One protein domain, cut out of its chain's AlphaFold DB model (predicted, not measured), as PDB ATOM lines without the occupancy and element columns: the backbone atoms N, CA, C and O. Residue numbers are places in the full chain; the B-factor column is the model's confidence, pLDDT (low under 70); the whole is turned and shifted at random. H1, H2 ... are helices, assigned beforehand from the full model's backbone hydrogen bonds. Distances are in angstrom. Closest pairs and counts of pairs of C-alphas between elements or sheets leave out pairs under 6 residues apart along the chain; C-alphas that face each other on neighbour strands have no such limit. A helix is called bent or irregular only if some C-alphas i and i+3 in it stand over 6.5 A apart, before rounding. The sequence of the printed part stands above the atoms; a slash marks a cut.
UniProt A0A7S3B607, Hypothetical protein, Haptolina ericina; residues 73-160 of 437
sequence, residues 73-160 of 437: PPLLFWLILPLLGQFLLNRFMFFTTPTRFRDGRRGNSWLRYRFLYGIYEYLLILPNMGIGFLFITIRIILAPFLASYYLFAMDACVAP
ATOM      1  N   PRO A  73     138.809 151.179  96.490       81.25
ATOM      2  CA  PRO A  73     137.722 151.320  97.446       81.25
ATOM      3  C   PRO A  73     137.162 149.932  97.747       81.25
ATOM      4  O   PRO A  73     136.920 149.204  96.785       81.25
ATOM      5  N   PRO A  74     137.004 149.512  99.013       83.88
ATOM      6  CA  PRO A  74     136.622 148.136  99.343       83.88
ATOM      7  C   PRO A  74     135.421 147.611  98.530       83.88
ATOM      8  O   PRO A  74     135.355 146.433  98.193       83.88
ATOM      9  N   LEU A  75     134.528 148.513  98.112       82.75
ATOM     10  CA  LEU A  75     133.430 148.266  97.172       82.75
ATOM     11  C   LEU A  75     133.866 147.735  95.791       82.75
ATOM     12  O   LEU A  75     133.237 146.828  95.259       82.75
ATOM     13  N   LEU A  76     134.944 148.256  95.198       85.69
ATOM     14  CA  LEU A  76     135.479 147.780  93.917       85.69
ATOM     15  C   LEU A  76     136.032 146.362  94.027       85.69
ATOM     16  O   LEU A  76     135.837 145.568  93.113       85.69
ATOM     17  N   PHE A  77     136.663 146.014  95.149       88.88
ATOM     18  CA  PHE A  77     137.103 144.638  95.384       88.88
ATOM     19  C   PHE A  77     135.907 143.672  95.421       88.88
ATOM     20  O   PHE A  77     135.936 142.634  94.761       88.88
ATOM     21  N   TRP A  78     134.818 144.068  96.090       90.69
ATOM     22  CA  TRP A  78     133.555 143.322  96.125       90.69
ATOM     23  C   TRP A  78     132.870 143.168  94.759       90.69
ATOM     24  O   TRP A  78     132.124 142.211  94.580       90.69
ATOM     25  N   LEU A  79     133.126 144.055  93.793       91.75
ATOM     26  CA  LEU A  79     132.606 143.945  92.420       91.75
ATOM     27  C   LEU A  79     133.538 143.156  91.485       91.75
ATOM     28  O   LEU A  79     133.072 142.403  90.634       91.75
ATOM     29  N   ILE A  80     134.857 143.299  91.643       92.31
ATOM     30  CA  ILE A  80     135.854 142.617  90.803       92.31
ATOM     31  C   ILE A  80     135.903 141.122  91.118       92.31
ATOM     32  O   ILE A  80     136.007 140.308  90.202       92.31
ATOM     33  N   LEU A  81     135.809 140.749  92.396       93.56
ATOM     34  CA  LEU A  81     135.874 139.356  92.829       93.56
ATOM     35  C   LEU A  81     134.789 138.462  92.185       93.56
ATOM     36  O   LEU A  81     135.161 137.438  91.608       93.56
ATOM     37  N   PRO A  82     133.485 138.811  92.202       94.25
ATOM     38  CA  PRO A  82     132.456 138.021  91.531       94.25
ATOM     39  C   PRO A  82     132.617 138.031  90.009       94.25
ATOM     40  O   PRO A  82     132.382 137.000  89.392       94.25
ATOM     41  N   LEU A  83     133.080 139.124  89.394       94.50
ATOM     42  CA  LEU A  83     133.320 139.181  87.945       94.50
ATOM     43  C   LEU A  83     134.474 138.256  87.521       94.50
ATOM     44  O   LEU A  83     134.365 137.512  86.545       94.50
ATOM     45  N   LEU A  84     135.570 138.251  88.283       95.81
ATOM     46  CA  LEU A  84     136.687 137.333  88.069       95.81
ATOM     47  C   LEU A  84     136.262 135.886  88.339       95.81
ATOM     48  O   LEU A  84     136.553 135.001  87.537       95.81
ATOM     49  N   GLY A  85     135.528 135.652  89.429       95.81
ATOM     50  CA  GLY A  85     134.943 134.353  89.750       95.81
ATOM     51  C   GLY A  85     134.044 133.847  88.625       95.81
ATOM     52  O   GLY A  85     134.160 132.692  88.227       95.81
ATOM     53  N   GLN A  86     133.226 134.725  88.039       95.75
ATOM     54  CA  GLN A  86     132.378 134.391  86.906       95.75
ATOM     55  C   GLN A  86     133.176 133.992  85.676       95.75
ATOM     56  O   GLN A  86     132.903 132.969  85.048       95.75
ATOM     57  N   PHE A  87     134.186 134.791  85.334       96.06
ATOM     58  CA  PHE A  87     135.071 134.506  84.217       96.06
ATOM     59  C   PHE A  87     135.769 133.151  84.391       96.06
ATOM     60  O   PHE A  87     135.754 132.331  83.472       96.06
ATOM     61  N   LEU A  88     136.325 132.884  85.577       96.12
ATOM     62  CA  LEU A  88     137.028 131.640  85.886       96.12
ATOM     63  C   LEU A  88     136.081 130.432  85.891       96.12
ATOM     64  O   LEU A  88     136.380 129.424  85.254       96.12
ATOM     65  N   LEU A  89     134.922 130.521  86.547       95.62
ATOM     66  CA  LEU A  89     133.959 129.419  86.613       95.62
ATOM     67  C   LEU A  89     133.340 129.119  85.245       95.62
ATOM     68  O   LEU A  89     133.255 127.954  84.855       95.62
ATOM     69  N   ASN A  90     132.992 130.144  84.462       95.12
ATOM     70  CA  ASN A  90     132.550 129.949  83.082       95.12
ATOM     71  C   ASN A  90     133.650 129.264  82.260       95.12
ATOM     72  O   ASN A  90     133.392 128.275  81.574       95.12
ATOM     73  N   ARG A  91     134.893 129.747  82.363       94.38
ATOM     74  CA  ARG A  91     136.015 129.240  81.569       94.38
ATOM     75  C   ARG A  91     136.423 127.808  81.918       94.38
ATOM     76  O   ARG A  91     136.767 127.065  81.002       94.38
ATOM     77  N   PHE A  92     136.445 127.447  83.200       95.06
ATOM     78  CA  PHE A  92     137.030 126.186  83.669       95.06
ATOM     79  C   PHE A  92     135.999 125.139  84.099       95.06
ATOM     80  O   PHE A  92     136.241 123.947  83.915       95.06
ATOM     81  N   MET A  93     134.861 125.555  84.659       94.75
ATOM     82  CA  MET A  93     133.863 124.641  85.225       94.75
ATOM     83  C   MET A  93     132.690 124.393  84.279       94.75
ATOM     84  O   MET A  93     132.323 123.241  84.040       94.75
ATOM     85  N   PHE A  94     132.087 125.456  83.743       93.50
ATOM     86  CA  PHE A  94     130.786 125.336  83.084       93.50
ATOM     87  C   PHE A  94     130.868 125.057  81.584       93.50
ATOM     88  O   PHE A  94     130.124 124.200  81.099       93.50
ATOM     89  N   PHE A  95     131.771 125.721  80.857       93.38
ATOM     90  CA  PHE A  95     131.899 125.544  79.411       93.38
ATOM     91  C   PHE A  95     133.036 124.587  79.060       93.38
ATOM     92  O   PHE A  95     134.202 124.825  79.369       93.38
ATOM     93  N   THR A  96     132.713 123.510  78.344       87.88
ATOM     94  CA  THR A  96     133.742 122.662  77.734       87.88
ATOM     95  C   THR A  96     134.376 123.371  76.553       87.88
ATOM     96  O   THR A  96     133.665 123.918  75.706       87.88
ATOM     97  N   THR A  97     135.701 123.286  76.442       86.56
ATOM     98  CA  THR A  97     136.417 123.676  75.227       86.56
ATOM     99  C   THR A  97     135.757 122.990  74.026       86.56
ATOM    100  O   THR A  97     135.619 121.765  74.052       86.56
ATOM    101  N   PRO A  98     135.310 123.738  72.999       82.88
ATOM    102  CA  PRO A  98     134.615 123.142  71.871       82.88
ATOM    103  C   PRO A  98     135.539 122.127  71.204       82.88
ATOM    104  O   PRO A  98     136.671 122.453  70.831       82.88
ATOM    105  N   THR A  99     135.064 120.891  71.067       78.00
ATOM    106  CA  THR A  99     135.783 119.860  70.323       78.00
ATOM    107  C   THR A  99     135.941 120.350  68.888       78.00
ATOM    108  O   THR A  99     134.960 120.701  68.223       78.00
ATOM    109  N   ARG A 100     137.185 120.440  68.409       78.12
ATOM    110  CA  ARG A 100     137.434 120.727  66.995       78.12
ATOM    111  C   ARG A 100     137.042 119.488  66.204       78.12
ATOM    112  O   ARG A 100     137.643 118.434  66.393       78.12
ATOM    113  N   PHE A 101     136.042 119.620  65.339       79.69
ATOM    114  CA  PHE A 101     135.754 118.574  64.371       79.69
ATOM    115  C   PHE A 101     136.883 118.508  63.338       79.69
ATOM    116  O   PHE A 101     137.561 119.506  63.074       79.69
ATOM    117  N   ARG A 102     137.071 117.327  62.743       81.44
ATOM    118  CA  ARG A 102     138.098 117.064  61.723       81.44
ATOM    119  C   ARG A 102     137.977 117.993  60.502       81.44
ATOM    120  O   ARG A 102     138.989 118.309  59.891       81.44
ATOM    121  N   ASP A 103     136.783 118.525  60.246       85.62
ATOM    122  CA  ASP A 103     136.486 119.451  59.141       85.62
ATOM    123  C   ASP A 103     136.834 120.923  59.451       85.62
ATOM    124  O   ASP A 103     136.458 121.832  58.712       85.62
ATOM    125  N   GLY A 104     137.482 121.205  60.587       85.44
ATOM    126  CA  GLY A 104     137.862 122.562  61.002       85.44
ATOM    127  C   GLY A 104     136.716 123.411  61.564       85.44
ATOM    128  O   GLY A 104     136.958 124.496  62.099       85.44
ATOM    129  N   ARG A 105     135.472 122.919  61.522       81.50
ATOM    130  CA  ARG A 105     134.332 123.564  62.189       81.50
ATOM    131  C   ARG A 105     134.451 123.396  63.707       81.50
ATOM    132  O   ARG A 105     134.704 122.303  64.214       81.50
ATOM    133  N   ARG A 106     134.278 124.492  64.448       79.69
ATOM    134  CA  ARG A 106     134.186 124.454  65.916       79.69
ATOM    135  C   ARG A 106     132.783 123.991  66.290       79.69
ATOM    136  O   ARG A 106     131.815 124.598  65.843       79.69
ATOM    137  N   GLY A 107     132.681 122.919  67.072       82.31
ATOM    138  CA  GLY A 107     131.401 122.483  67.619       82.31
ATOM    139  C   GLY A 107     130.838 123.456  68.648       82.31
ATOM    140  O   GLY A 107     131.568 124.281  69.199       82.31
ATOM    141  N   ASN A 108     129.539 123.336  68.915       84.81
ATOM    142  CA  ASN A 108     128.875 124.111  69.958       84.81
ATOM    143  C   ASN A 108     129.483 123.773  71.329       84.81
ATOM    144  O   ASN A 108     129.768 122.612  71.629       84.81
ATOM    145  N   SER A 109     129.689 124.790  72.164       82.81
ATOM    146  CA  SER A 109     130.088 124.606  73.560       82.81
ATOM    147  C   SER A 109     128.894 124.112  74.376       82.81
ATOM    148  O   SER A 109     127.863 124.784  74.422       82.81
ATOM    149  N   TRP A 110     129.034 122.960  75.030       86.31
ATOM    150  CA  TRP A 110     128.004 122.392  75.900       86.31
ATOM    151  C   TRP A 110     128.240 122.788  77.362       86.31
ATOM    152  O   TRP A 110     129.384 122.944  77.798       86.31
ATOM    153  N   LEU A 111     127.149 122.938  78.118       89.50
ATOM    154  CA  LEU A 111     127.195 123.163  79.562       89.50
ATOM    155  C   LEU A 111     127.407 121.824  80.282       89.50
ATOM    156  O   LEU A 111     126.568 120.931  80.163       89.50
ATOM    157  N   ARG A 112     128.497 121.686  81.047       90.75
ATOM    158  CA  ARG A 112     128.817 120.451  81.793       90.75
ATOM    159  C   ARG A 112     127.887 120.205  82.981       90.75
ATOM    160  O   ARG A 112     127.406 119.093  83.165       90.75
ATOM    161  N   TYR A 113     127.617 121.248  83.764       94.50
ATOM    162  CA  TYR A 113     126.878 121.151  85.025       94.50
ATOM    163  C   TYR A 113     125.697 122.124  85.046       94.50
ATOM    164  O   TYR A 113     125.769 123.193  85.646       94.50
ATOM    165  N   ARG A 114     124.597 121.749  84.383       94.69
ATOM    166  CA  ARG A 114     123.400 122.600  84.240       94.69
ATOM    167  C   ARG A 114     122.774 123.013  85.575       94.69
ATOM    168  O   ARG A 114     122.445 124.178  85.745       94.69
ATOM    169  N   PHE A 115     122.655 122.084  86.522       96.69
ATOM    170  CA  PHE A 115     122.059 122.373  87.830       96.69
ATOM    171  C   PHE A 115     122.920 123.332  88.670       96.69
ATOM    172  O   PHE A 115     122.423 124.345  89.153       96.69
ATOM    173  N   LEU A 116     124.229 123.061  88.779       93.50
ATOM    174  CA  LEU A 116     125.159 123.931  89.508       93.50
ATOM    175  C   LEU A 116     125.258 125.324  88.884       93.50
ATOM    176  O   LEU A 116     125.383 126.304  89.612       93.50
ATOM    177  N   TYR A 117     125.171 125.414  87.555       95.44
ATOM    178  CA  TYR A 117     125.129 126.695  86.860       95.44
ATOM    179  C   TYR A 117     123.911 127.529  87.274       95.44
ATOM    180  O   TYR A 117     124.068 128.715  87.534       95.44
ATOM    181  N   GLY A 118     122.733 126.913  87.427       96.44
ATOM    182  CA  GLY A 118     121.529 127.614  87.891       96.44
ATOM    183  C   GLY A 118     121.659 128.170  89.314       96.44
ATOM    184  O   GLY A 118     121.295 129.316  89.563       96.44
ATOM    185  N   ILE A 119     122.245 127.403  90.244       96.12
ATOM    186  CA  ILE A 119     122.522 127.886  91.613       96.12
ATOM    187  C   ILE A 119     123.510 129.057  91.578       96.12
ATOM    188  O   ILE A 119     123.316 130.068  92.252       96.12
ATOM    189  N   TYR A 120     124.569 128.918  90.785       96.19
ATOM    190  CA  TYR A 120     125.583 129.950  90.598       96.19
ATOM    191  C   TYR A 120     124.993 131.240  90.008       96.19
ATOM    192  O   TYR A 120     125.291 132.323  90.504       96.19
ATOM    193  N   GLU A 121     124.123 131.136  89.001       96.12
ATOM    194  CA  GLU A 121     123.443 132.279  88.392       96.12
ATOM    195  C   GLU A 121     122.566 133.008  89.418       96.12
ATOM    196  O   GLU A 121     122.648 134.231  89.531       96.12
ATOM    197  N   TYR A 122     121.820 132.258  90.239       97.38
ATOM    198  CA  TYR A 122     120.987 132.818  91.304       97.38
ATOM    199  C   TYR A 122     121.812 133.542  92.379       97.38
ATOM    200  O   TYR A 122     121.484 134.658  92.784       97.38
ATOM    201  N   LEU A 123     122.928 132.946  92.810       95.94
ATOM    202  CA  LEU A 123     123.817 133.529  93.821       95.94
ATOM    203  C   LEU A 123     124.485 134.829  93.338       95.94
ATOM    204  O   LEU A 123     124.846 135.687  94.143       95.94
ATOM    205  N   LEU A 124     124.622 134.999  92.022       96.00
ATOM    206  CA  LEU A 124     125.266 136.158  91.410       96.00
ATOM    207  C   LEU A 124     124.306 137.273  90.995       96.00
ATOM    208  O   LEU A 124     124.780 138.288  90.488       96.00
ATOM    209  N   ILE A 125     123.002 137.154  91.256       96.62
ATOM    210  CA  ILE A 125     122.019 138.202  90.934       96.62
ATOM    211  C   ILE A 125     122.407 139.545  91.575       96.62
ATOM    212  O   ILE A 125     122.500 140.554  90.877       96.62
ATOM    213  N   LEU A 126     122.685 139.566  92.885       94.44
ATOM    214  CA  LEU A 126     123.021 140.800  93.610       94.44
ATOM    215  C   LEU A 126     124.359 141.418  93.145       94.44
ATOM    216  O   LEU A 126     124.373 142.602  92.802       94.44
ATOM    217  N   PRO A 127     125.471 140.658  93.044       94.81
ATOM    218  CA  PRO A 127     126.702 141.163  92.436       94.81
ATOM    219  C   PRO A 127     126.527 141.677  91.004       94.81
ATOM    220  O   PRO A 127     127.061 142.732  90.665       94.81
ATOM    221  N   ASN A 128     125.749 140.977  90.170       95.38
ATOM    222  CA  ASN A 128     125.481 141.385  88.791       95.38
ATOM    223  C   ASN A 128     124.685 142.676  88.704       95.38
ATOM    224  O   ASN A 128     124.953 143.486  87.821       95.38
ATOM    225  N   MET A 129     123.751 142.903  89.625       96.69
ATOM    226  CA  MET A 129     123.049 144.177  89.721       96.69
ATOM    227  C   MET A 129     124.031 145.325  90.008       96.69
ATOM    228  O   MET A 129     123.976 146.359  89.343       96.69
ATOM    229  N   GLY A 130     124.987 145.122  90.923       93.50
ATOM    230  CA  GLY A 130     126.046 146.095  91.211       93.50
ATOM    231  C   GLY A 130     126.985 146.345  90.023       93.50
ATOM    232  O   GLY A 130     127.286 147.492  89.693       93.50
ATOM    233  N   ILE A 131     127.404 145.282  89.330       94.31
ATOM    234  CA  ILE A 131     128.209 145.369  88.101       94.31
ATOM    235  C   ILE A 131     127.431 146.104  86.999       94.31
ATOM    236  O   ILE A 131     127.980 146.974  86.324       94.31
ATOM    237  N   GLY A 132     126.143 145.797  86.838       96.00
ATOM    238  CA  GLY A 132     125.256 146.456  85.885       96.00
ATOM    239  C   GLY A 132     125.157 147.958  86.143       96.00
ATOM    240  O   GLY A 132     125.304 148.747  85.211       96.00
ATOM    241  N   PHE A 133     125.011 148.363  87.407       96.12
ATOM    242  CA  PHE A 133     125.029 149.773  87.792       96.12
ATOM    243  C   PHE A 133     126.355 150.449  87.418       96.12
ATOM    244  O   PHE A 133     126.337 151.504  86.789       96.12
ATOM    245  N   LEU A 134     127.499 149.811  87.699       92.62
ATOM    246  CA  LEU A 134     128.818 150.324  87.314       92.62
ATOM    247  C   LEU A 134     128.936 150.533  85.793       92.62
ATOM    248  O   LEU A 134     129.406 151.583  85.355       92.62
ATOM    249  N   PHE A 135     128.489 149.573  84.975       95.44
ATOM    250  CA  PHE A 135     128.498 149.713  83.514       95.44
ATOM    251  C   PHE A 135     127.589 150.840  83.025       95.44
ATOM    252  O   PHE A 135     127.966 151.567  82.106       95.44
ATOM    253  N   ILE A 136     126.417 151.016  83.641       97.25
ATOM    254  CA  ILE A 136     125.523 152.139  83.344       97.25
ATOM    255  C   ILE A 136     126.215 153.461  83.690       97.25
ATOM    256  O   ILE A 136     126.224 154.363  82.857       97.25
ATOM    257  N   THR A 137     126.869 153.570  84.850       95.06
ATOM    258  CA  THR A 137     127.628 154.770  85.231       95.06
ATOM    259  C   THR A 137     128.764 155.057  84.249       95.06
ATOM    260  O   THR A 137     128.878 156.180  83.762       95.06
ATOM    261  N   ILE A 138     129.570 154.049  83.892       96.12
ATOM    262  CA  ILE A 138     130.639 154.195  82.892       96.12
ATOM    263  C   ILE A 138     130.057 154.649  81.551       96.12
ATOM    264  O   ILE A 138     130.622 155.531  80.915       96.12
ATOM    265  N   ARG A 139     128.913 154.098  81.129       96.75
ATOM    266  CA  ARG A 139     128.238 154.484  79.885       96.75
ATOM    267  C   ARG A 139     127.733 155.925  79.926       96.75
ATOM    268  O   ARG A 139     127.918 156.638  78.946       96.75
ATOM    269  N   ILE A 140     127.145 156.356  81.041       97.06
ATOM    270  CA  ILE A 140     126.689 157.738  81.254       97.06
ATOM    271  C   ILE A 140     127.869 158.712  81.224       97.06
ATOM    272  O   ILE A 140     127.722 159.807  80.697       97.06
ATOM    273  N   ILE A 141     129.039 158.317  81.738       96.62
ATOM    274  CA  ILE A 141     130.255 159.142  81.693       96.62
ATOM    275  C   ILE A 141     130.862 159.150  80.286       96.62
ATOM    276  O   ILE A 141     131.216 160.207  79.780       96.62
ATOM    277  N   LEU A 142     130.988 157.995  79.631       97.00
ATOM    278  CA  LEU A 142     131.668 157.871  78.339       97.00
ATOM    279  C   LEU A 142     130.856 158.472  77.182       97.00
ATOM    280  O   LEU A 142     131.443 159.030  76.258       97.00
ATOM    281  N   ALA A 143     129.523 158.382  77.228       95.81
ATOM    282  CA  ALA A 143     128.638 158.918  76.196       95.81
ATOM    283  C   ALA A 143     128.867 160.414  75.894       95.81
ATOM    284  O   ALA A 143     129.089 160.726  74.726       95.81
ATOM    285  N   PRO A 144     128.891 161.343  76.873       95.69
ATOM    286  CA  PRO A 144     129.177 162.748  76.604       95.69
ATOM    287  C   PRO A 144     130.620 162.973  76.148       95.69
ATOM    288  O   PRO A 144     130.835 163.855  75.325       95.69
ATOM    289  N   PHE A 145     131.609 162.185  76.597       96.75
ATOM    290  CA  PHE A 145     132.981 162.303  76.076       96.75
ATOM    291  C   PHE A 145     133.058 161.936  74.592       96.75
ATOM    292  O   PHE A 145     133.668 162.667  73.817       96.75
ATOM    293  N   LEU A 146     132.410 160.840  74.189       95.62
ATOM    294  CA  LEU A 146     132.320 160.439  72.785       95.62
ATOM    295  C   LEU A 146     131.519 161.454  71.965       95.62
ATOM    296  O   LEU A 146     131.989 161.874  70.913       95.62
ATOM    297  N   ALA A 147     130.366 161.904  72.464       94.81
ATOM    298  CA  ALA A 147     129.571 162.939  71.807       94.81
ATOM    299  C   ALA A 147     130.366 164.244  71.638       94.81
ATOM    300  O   ALA A 147     130.313 164.858  70.581       94.81
ATOM    301  N   SER A 148     131.158 164.634  72.643       95.75
ATOM    302  CA  SER A 148     132.024 165.820  72.574       95.75
ATOM    303  C   SER A 148     133.170 165.638  71.576       95.75
ATOM    304  O   SER A 148     133.507 166.569  70.852       95.75
ATOM    305  N   TYR A 149     133.767 164.443  71.521       97.25
ATOM    306  CA  TYR A 149     134.837 164.116  70.576       97.25
ATOM    307  C   TYR A 149     134.347 164.156  69.121       97.25
ATOM    308  O   TYR A 149     135.038 164.689  68.256       97.25
ATOM    309  N   TYR A 150     133.141 163.645  68.864       97.38
ATOM    310  CA  TYR A 150     132.519 163.630  67.539       97.38
ATOM    311  C   TYR A 150     131.682 164.877  67.228       97.38
ATOM    312  O   TYR A 150     131.126 164.964  66.142       97.38
ATOM    313  N   LEU A 151     131.632 165.873  68.120       94.38
ATOM    314  CA  LEU A 151     130.789 167.064  67.947       94.38
ATOM    315  C   LEU A 151     131.086 167.833  66.648       94.38
ATOM    316  O   LEU A 151     130.198 168.460  66.079       94.38
ATOM    317  N   PHE A 152     132.335 167.785  66.179       95.12
ATOM    318  CA  PHE A 152     132.777 168.461  64.955       95.12
ATOM    319  C   PHE A 152     132.860 167.538  63.732       95.12
ATOM    320  O   PHE A 152     133.213 167.995  62.646       95.12
ATOM    321  N   ALA A 153     132.557 166.248  63.890       97.19
ATOM    322  CA  ALA A 153     132.576 165.275  62.808       97.19
ATOM    323  C   ALA A 153     131.188 165.216  62.155       97.19
ATOM    324  O   ALA A 153     130.242 164.704  62.741       97.19
ATOM    325  N   MET A 154     131.054 165.753  60.939       97.00
ATOM    326  CA  MET A 154     129.779 165.723  60.200       97.00
ATOM    327  C   MET A 154     129.481 164.352  59.574       97.00
ATOM    328  O   MET A 154     128.346 164.073  59.204       97.00
ATOM    329  N   ASP A 155     130.497 163.504  59.434       97.25
ATOM    330  CA  ASP A 155     130.419 162.158  58.866       97.25
ATOM    331  C   ASP A 155     130.019 161.085  59.894       97.25
ATOM    332  O   ASP A 155     129.760 159.939  59.522       97.25
ATOM    333  N   ALA A 156     129.931 161.447  61.176       96.31
ATOM    334  CA  ALA A 156     129.533 160.559  62.259       96.31
ATOM    335  C   ALA A 156     128.200 161.013  62.864       96.31
ATOM    336  O   ALA A 156     128.084 162.125  63.368       96.31
ATOM    337  N   CYS A 157     127.198 160.131  62.863       95.81
ATOM    338  CA  CYS A 157     125.946 160.401  63.557       95.81
ATOM    339  C   CYS A 157     126.103 160.139  65.062       95.81
ATOM    340  O   CYS A 157     126.537 159.059  65.472       95.81
ATOM    341  N   VAL A 158     125.728 161.115  65.892       93.94
ATOM    342  CA  VAL A 158     125.742 160.966  67.361       93.94
ATOM    343  C   VAL A 158     124.495 160.217  67.858       93.94
ATOM    344  O   VAL A 158     124.502 159.616  68.935       93.94
ATOM    345  N   ALA A 159     123.416 160.228  67.070       91.38
ATOM    346  CA  ALA A 159     122.169 159.555  67.400       91.38
ATOM    347  C   ALA A 159     122.281 158.021  67.252       91.38
ATOM    348  O   ALA A 159     123.046 157.513  66.433       91.38
ATOM    349  N   PRO A 160     121.506 157.238  68.026       90.88
ATOM    350  CA  PRO A 160     121.488 155.784  67.885       90.88
ATOM    351  C   PRO A 160     120.925 155.361  66.514       90.88
ATOM    352  O   PRO A 160     119.878 155.846  66.097       90.88
TER     353      PRO A 160
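What this domain is: This is residues 73 to 160 of the 437 residues of the protein "Hypothetical protein" of Haptolina ericina (UniProt A0A7S3B607). The model is an open, flat V: H1 and H2 lie loosely side by side in one arm, running opposite ways, and the long H3 makes the other arm. A long loop, residues 95 to 113, joins H1 to H2 at the end of the first arm away from H3, and residues 150 to 160 form a tail after H3, whose residues 135 to 142 stick out. The 88 printed residues hold three named helices, in the order H1, H2, H3, and no named strand; the class is all helix. The whole is extended, with a radius of gyration of the C-alphas of 19.4 A, and spans 50 by 44 by 19 A.

How they stand to each other: H1, residues 74 to 94, is close to but not clearly touching H2, residues 114 to 123; their closest C-alphas, of Phe 94 and Tyr 117, are 6.9 A apart. They run opposite ways at a shallow tilt of 5 degrees. With residues 79 to 82 alone, H1 touches residues 127 to 131 of H3, residues 125 to 149; the closest C-alphas, of Leu 79 and Ile 131, are 6.3 A apart. H1 and H3 are only just about perpendicular, at 73 degrees. H2 and H3 meet only through their link. Each O i to N i+4 pair is within hydrogen-bond range in H2, against 14 of 17 in H1 and 19 of 21 in H3.

Where its parts are: H1 begins at C-alpha 74 (136.622, 148.136, 99.343) and is 28.6 A long; it is irregular, but only just, with C-alphas 91 and 94 6.7 A apart. H2 is 14.5 A long. H3 is 35.4 A long and ends at C-alpha 149 (134.837, 164.116, 70.576).

The domain as a whole: The two C-alphas farthest apart, of Phe 115 and Phe 152, are 52.6 A apart. The link from H1 to H2 is long, and that from H2 to H3 is tight. The printed part has no cut, and no printed residue is under 70 in pLDDT.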